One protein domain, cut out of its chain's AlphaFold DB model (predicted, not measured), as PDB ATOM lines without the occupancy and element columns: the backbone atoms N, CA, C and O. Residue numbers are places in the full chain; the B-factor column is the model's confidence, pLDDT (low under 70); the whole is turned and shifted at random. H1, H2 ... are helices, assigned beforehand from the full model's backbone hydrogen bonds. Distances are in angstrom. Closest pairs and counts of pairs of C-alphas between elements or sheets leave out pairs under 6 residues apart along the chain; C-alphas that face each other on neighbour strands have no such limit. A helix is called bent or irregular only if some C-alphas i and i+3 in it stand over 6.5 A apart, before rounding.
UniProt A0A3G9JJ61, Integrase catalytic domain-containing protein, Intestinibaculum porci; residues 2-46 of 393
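AT A GLANCE: This is residues 2 to 46 of the 393 residues of the protein "Integrase catalytic domain-containing protein" of Intestinibaculum porci (UniProt A0A3G9JJ61). Three short helices are set around a triangle: H2 and H3 meet near their first residues as an L, and H1 is apart from both at one end of the long axis. At the other end of that axis the chain between H2 and H3 makes a loop, with a small antiparallel pairing of residues 27 to 28 with 31 to 32. The printed part has 45 residues with three named helices, in the order H1, H2, H3, and no named strand; the class is all helix. The whole is compact, with a radius of gyration of the C-alphas of 10.2 A, and the C-alphas span 29 by 20 by 15 A along their three main axes.

IN THESE COORDINATES: H1, residues 2 to 8, begins at C-alpha 2 at (141.719, 224.400, 288.798) and is 10.0 A from first to last C-alpha. A tight link of 5 residues follows, and then H2, residues 14 to 23, which is 14.3 A long and begins at C-alpha 14 at (131.848, 217.509, 294.755). After a long link of 11 residues comes H3, residues 35 to 44, also 14.3 A long, which ends at C-alpha 44 at (144.679, 217.748, 298.183). None of the helices is bent or irregular.

HOW THE PARTS SIT: H2 and H3 touch, with 8 pairs of C-alphas within 8 A. The closest C-alphas of the two are those of Arg 14 and Val 38, 6.0 A apart. Their centres are 11.6 A apart. Their lines are only just about perpendicular, at 71 degrees. H1 and H2 are apart, although they follow each other in the chain. H1 and H3 are apart as well, and H1 touches no helix. In H1, H2 and H3 every O i to N i+4 pair is within hydrogen-bond range.

THE WHOLE: The two C-alphas farthest apart are those of Gly 9, just after H1, and Asn 29, in the long link between H2 and H3, at 29.7 A. The first and last printed C-alphas, those of Ile 2 and Asn 46, are 10.4 A apart. The printed part runs from residue 2 to residue 46 and has no cut. The link from H2 to H3 is long, and the link from H1 to H2 is tight. The mean pLDDT of the printed part is 83.2, and residues 27 to 32 are under 70, where the confidence of the model is low.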
ATOM      1  N   ILE A   2     141.341 222.977 288.787       87.81
ATOM      2  CA  ILE A   2     141.719 224.400 288.798       87.81
ATOM      3  C   ILE A   2     141.176 225.153 287.578       87.81
ATOM      4  O   ILE A   2     140.592 226.216 287.747       87.81
ATOM      5  N   ASP A   3     141.273 224.581 286.376       87.50
ATOM      6  CA  ASP A   3     140.736 225.236 285.172       87.50
ATOM      7  C   ASP A   3     139.215 225.387 285.228       87.50
ATOM      8  O   ASP A   3     138.703 226.460 284.954       87.50
ATOM      9  N   ILE A   4     138.506 224.363 285.716       87.31
ATOM     10  CA  ILE A   4     137.058 224.422 285.972       87.31
ATOM     11  C   ILE A   4     136.721 225.591 286.913       87.31
ATOM     12  O   ILE A   4     135.795 226.347 286.643       87.31
ATOM     13  N   VAL A   5     137.479 225.765 288.002       87.94
ATOM     14  CA  VAL A   5     137.278 226.879 288.947       87.94
ATOM     15  C   VAL A   5     137.523 228.227 288.270       87.94
ATOM     16  O   VAL A   5     136.739 229.150 288.466       87.94
ATOM     17  N   LYS A   6     138.567 228.344 287.441       86.31
ATOM     18  CA  LYS A   6     138.846 229.569 286.673       86.31
ATOM     19  C   LYS A   6     137.730 229.887 285.676       86.31
ATOM     20  O   LYS A   6     137.366 231.048 285.547       86.31
ATOM     21  N   THR A   7     137.181 228.874 285.008       85.38
ATOM     22  CA  THR A   7     136.078 229.030 284.051       85.38
ATOM     23  C   THR A   7     134.791 229.480 284.735       85.38
ATOM     24  O   THR A   7     134.121 230.377 284.235       85.38
ATOM     25  N   PHE A   8     134.441 228.882 285.877       83.31
ATOM     26  CA  PHE A   8     133.199 229.207 286.583       83.31
ATOM     27  C   PHE A   8     133.303 230.431 287.500       83.31
ATOM     28  O   PHE A   8     132.281 230.992 287.875       83.31
ATOM     29  N   GLY A   9     134.508 230.834 287.904       83.94
ATOM     30  CA  GLY A   9     134.713 231.927 288.860       83.94
ATOM     31  C   GLY A   9     134.361 231.578 290.314       83.94
ATOM     32  O   GLY A   9     134.428 232.443 291.181       83.94
ATOM     33  N   PHE A  10     134.015 230.320 290.605       87.44
ATOM     34  CA  PHE A  10     133.767 229.802 291.954       87.44
ATOM     35  C   PHE A  10     134.196 228.334 292.057       87.44
ATOM     36  O   PHE A  10     134.436 227.678 291.045       87.44
ATOM     37  N   VAL A  11     134.279 227.796 293.281       90.00
ATOM     38  CA  VAL A  11     134.602 226.380 293.529       90.00
ATOM     39  C   VAL A  11     133.323 225.531 293.526       90.00
ATOM     40  O   VAL A  11     132.524 225.641 294.460       90.00
ATOM     41  N   PRO A  12     133.100 224.651 292.528       88.81
ATOM     42  CA  PRO A  12     131.935 223.776 292.520       88.81
ATOM     43  C   PRO A  12     131.955 222.752 293.660       88.81
ATOM     44  O   PRO A  12     133.002 222.311 294.133       88.81
ATOM     45  N   GLY A  13     130.770 222.300 294.069       88.38
ATOM     46  CA  GLY A  13     130.650 221.172 294.991       88.38
ATOM     47  C   GLY A  13     131.067 219.842 294.350       88.38
ATOM     48  O   GLY A  13     131.019 219.676 293.129       88.38
ATOM     49  N   ARG A  14     131.389 218.846 295.187       89.56
ATOM     50  CA  ARG A  14     131.848 217.509 294.755       89.56
ATOM     51  C   ARG A  14     130.955 216.838 293.698       89.56
ATOM     52  O   ARG A  14     131.465 216.261 292.749       89.56
ATOM     53  N   ARG A  15     129.626 216.957 293.820       87.31
ATOM     54  CA  ARG A  15     128.661 216.392 292.855       87.31
ATOM     55  C   ARG A  15     128.714 217.084 291.495       87.31
ATOM     56  O   ARG A  15     128.651 216.415 290.471       87.31
ATOM     57  N   THR A  16     128.870 218.408 291.489       87.38
ATOM     58  CA  THR A  16     129.038 219.184 290.255       87.38
ATOM     59  C   THR A  16     130.356 218.815 289.575       87.38
ATOM     60  O   THR A  16     130.373 218.590 288.372       87.38
ATOM     61  N   PHE A  17     131.446 218.665 290.337       89.56
ATOM     62  CA  PHE A  17     132.714 218.163 289.796       89.56
ATOM     63  C   PHE A  17     132.584 216.758 289.198       89.56
ATOM     64  O   PHE A  17     133.101 216.535 288.110       89.56
ATOM     65  N   CYS A  18     131.879 215.830 289.858       86.38
ATOM     66  CA  CYS A  18     131.594 214.512 289.282       86.38
ATOM     67  C   CYS A  18     130.864 214.630 287.940       86.38
ATOM     68  O   CYS A  18     131.318 214.044 286.964       86.38
ATOM     69  N   ALA A  19     129.786 215.417 287.876       84.25
ATOM     70  CA  ALA A  19     129.036 215.616 286.639       84.25
ATOM     71  C   ALA A  19     129.919 216.202 285.522       84.25
ATOM     72  O   ALA A  19     129.925 215.689 284.407       84.25
ATOM     73  N   LEU A  20     130.729 217.218 285.831       86.06
ATOM     74  CA  LEU A  20     131.665 217.819 284.877       86.06
ATOM     75  C   LEU A  20     132.722 216.822 284.393       86.06
ATOM     76  O   LEU A  20     132.975 216.742 283.199       86.06
ATOM     77  N   PHE A  21     133.313 216.028 285.285       84.50
ATOM     78  CA  PHE A  21     134.285 215.007 284.893       84.50
ATOM     79  C   PHE A  21     133.682 213.934 284.004       84.50
ATOM     80  O   PHE A  21     134.308 213.565 283.015       84.50
ATOM     81  N   THR A  22     132.464 213.484 284.302       77.12
ATOM     82  CA  THR A  22     131.742 212.554 283.434       77.12
ATOM     83  C   THR A  22     131.545 213.146 282.038       77.12
ATOM     84  O   THR A  22     131.860 212.480 281.057       77.12
ATOM     85  N   ARG A  23     131.113 214.410 281.937       76.00
ATOM     86  CA  ARG A  23     130.927 215.099 280.647       76.00
ATOM     87  C   ARG A  23     132.228 215.320 279.881       76.00
ATOM     88  O   ARG A  23     132.250 215.215 278.665       76.00
ATOM     89  N   MET A  24     133.314 215.618 280.588       77.31
ATOM     90  CA  MET A  24     134.641 215.819 280.001       77.31
ATOM     91  C   MET A  24     135.373 214.496 279.712       77.31
ATOM     92  O   MET A  24     136.559 214.529 279.389       77.31
ATOM     93  N   HIS A  25     134.715 213.340 279.876       70.12
ATOM     94  CA  HIS A  25     135.317 212.001 279.778       70.12
ATOM     95  C   HIS A  25     136.553 211.798 280.652       70.12
ATOM     96  O   HIS A  25     137.435 210.987 280.350       70.12
ATOM     97  N   PHE A  26     136.640 212.536 281.751       70.62
ATOM     98  CA  PHE A  26     137.751 212.396 282.662       70.62
ATOM     99  C   PHE A  26     137.555 211.108 283.459       70.62
ATOM    100  O   PHE A  26     136.788 211.058 284.420       70.62
ATOM    101  N   ASN A  27     138.244 210.055 283.025       67.19
ATOM    102  CA  ASN A  27     138.155 208.715 283.585       67.19
ATOM    103  C   ASN A  27     139.510 208.283 284.143       67.19
ATOM    104  O   ASN A  27     140.564 208.630 283.612       67.19
ATOM    105  N   ILE A  28     139.482 207.477 285.203       58.56
ATOM    106  CA  ILE A  28     140.676 206.827 285.749       58.56
ATOM    107  C   ILE A  28     140.519 205.334 285.474       58.56
ATOM    108  O   ILE A  28     139.574 204.718 285.961       58.56
ATOM    109  N   ASN A  29     141.420 204.759 284.674       60.50
ATOM    110  CA  ASN A  29     141.371 203.349 284.260       60.50
ATOM    111  C   ASN A  29     140.030 202.951 283.607       60.50
ATOM    112  O   ASN A  29     139.487 201.885 283.884       60.50
ATOM    113  N   GLY A  30     139.461 203.840 282.785       63.72
ATOM    114  CA  GLY A  30     138.184 203.601 282.100       63.72
ATOM    115  C   GLY A  30     136.940 203.697 282.991       63.72
ATOM    116  O   GLY A  30     135.845 203.410 282.521       63.72
ATOM    117  N   GLN A  31     137.081 204.107 284.256       63.19
ATOM    118  CA  GLN A  31     135.959 204.299 285.176       63.19
ATOM    119  C   GLN A  31     135.711 205.791 285.455       63.19
ATOM    120  O   GLN A  31     136.681 206.538 285.652       63.19
ATOM    121  N   PRO A  32     134.437 206.227 285.533       69.31
ATOM    122  CA  PRO A  32     134.089 207.576 285.960       69.31
ATOM    123  C   PRO A  32     134.663 207.905 287.338       69.31
ATOM    124  O   PRO A  32     134.697 207.068 288.245       69.31
ATOM    125  N   VAL A  33     135.088 209.155 287.531       79.94
ATOM    126  CA  VAL A  33     135.617 209.594 288.826       79.94
ATOM    127  C   VAL A  33     134.489 209.691 289.855       79.94
ATOM    128  O   VAL A  33     133.696 210.631 289.869       79.94
ATOM    129  N   GLY A  34     134.448 208.717 290.763       81.50
ATOM    130  CA  GLY A  34     133.467 208.678 291.845       81.50
ATOM    131  C   GLY A  34     133.637 209.800 292.878       81.50
ATOM    132  O   GLY A  34     134.731 210.335 293.087       81.50
ATOM    133  N   GLU A  35     132.554 210.099 293.602       87.06
ATOM    134  CA  GLU A  35     132.486 211.212 294.562       87.06
ATOM    135  C   GLU A  35     133.617 211.197 295.604       87.06
ATOM    136  O   GLU A  35     134.168 212.246 295.926       87.06
ATOM    137  N   LYS A  36     134.011 210.021 296.115       89.31
ATOM    138  CA  LYS A  36     135.090 209.894 297.116       89.31
ATOM    139  C   LYS A  36     136.438 210.385 296.586       89.31
ATOM    140  O   LYS A  36     137.198 211.021 297.315       89.31
ATOM    141  N   LYS A  37     136.737 210.098 295.316       87.62
ATOM    142  CA  LYS A  37     137.986 210.523 294.677       87.62
ATOM    143  C   LYS A  37     137.968 212.024 294.420       87.62
ATOM    144  O   LYS A  37     138.970 212.675 294.695       87.62
ATOM    145  N   VAL A  38     136.835 212.566 293.967       90.06
ATOM    146  CA  VAL A  38     136.646 214.017 293.836       90.06
ATOM    147  C   VAL A  38     136.868 214.715 295.174       90.06
ATOM    148  O   VAL A  38     137.662 215.646 295.226       90.06
ATOM    149  N   THR A  39     136.263 214.231 296.263       91.56
ATOM    150  CA  THR A  39     136.464 214.805 297.603       91.56
ATOM    151  C   THR A  39     137.938 214.823 298.005       91.56
ATOM    152  O   THR A  39     138.428 215.848 298.470       91.56
ATOM    153  N   ARG A  40     138.665 213.720 297.786       90.38
ATOM    154  CA  ARG A  40     140.100 213.654 298.089       90.38
ATOM    155  C   ARG A  40     140.914 214.654 297.265       90.38
ATOM    156  O   ARG A  40     141.748 215.350 297.823       90.38
ATOM    157  N   LEU A  41     140.649 214.756 295.962       90.19
ATOM    158  CA  LEU A  41     141.329 215.719 295.089       90.19
ATOM    159  C   LEU A  41     141.033 217.167 295.495       90.19
ATOM    160  O   LEU A  41     141.928 218.002 295.477       90.19
ATOM    161  N   MET A  42     139.792 217.463 295.888       93.00
ATOM    162  CA  MET A  42     139.429 218.776 296.417       93.00
ATOM    163  C   MET A  42     140.227 219.105 297.687       93.00
ATOM    164  O   MET A  42     140.743 220.210 297.795       93.00
ATOM    165  N   GLN A  43     140.394 218.145 298.605       92.25
ATOM    166  CA  GLN A  43     141.214 218.315 299.812       92.25
ATOM    167  C   GLN A  43     142.704 218.500 299.489       92.25
ATOM    168  O   GLN A  43     143.318 219.429 300.001       92.25
ATOM    169  N   GLU A  44     143.272 217.663 298.614       93.31
ATOM    170  CA  GLU A  44     144.679 217.748 298.183       93.31
ATOM    171  C   GLU A  44     144.990 219.099 297.500       93.31
ATOM    172  O   GLU A  44     146.087 219.630 297.650       93.31
ATOM    173  N   LEU A  45     144.018 219.681 296.786       92.44
ATOM    174  CA  LEU A  45     144.140 220.973 296.098       92.44
ATOM    175  C   LEU A  45     143.672 222.178 296.933       92.44
ATOM    176  O   LEU A  45     143.639 223.290 296.407       92.44
ATOM    177  N   ASN A  46     143.287 221.979 298.198       90.94
ATOM    178  CA  ASN A  46     142.700 223.012 299.065       90.94
ATOM    179  C   ASN A  46     141.488 223.738 298.442       90.94
ATOM    180  O   ASN A  46     141.279 224.935 298.640       90.94
TER     181      ASN A  46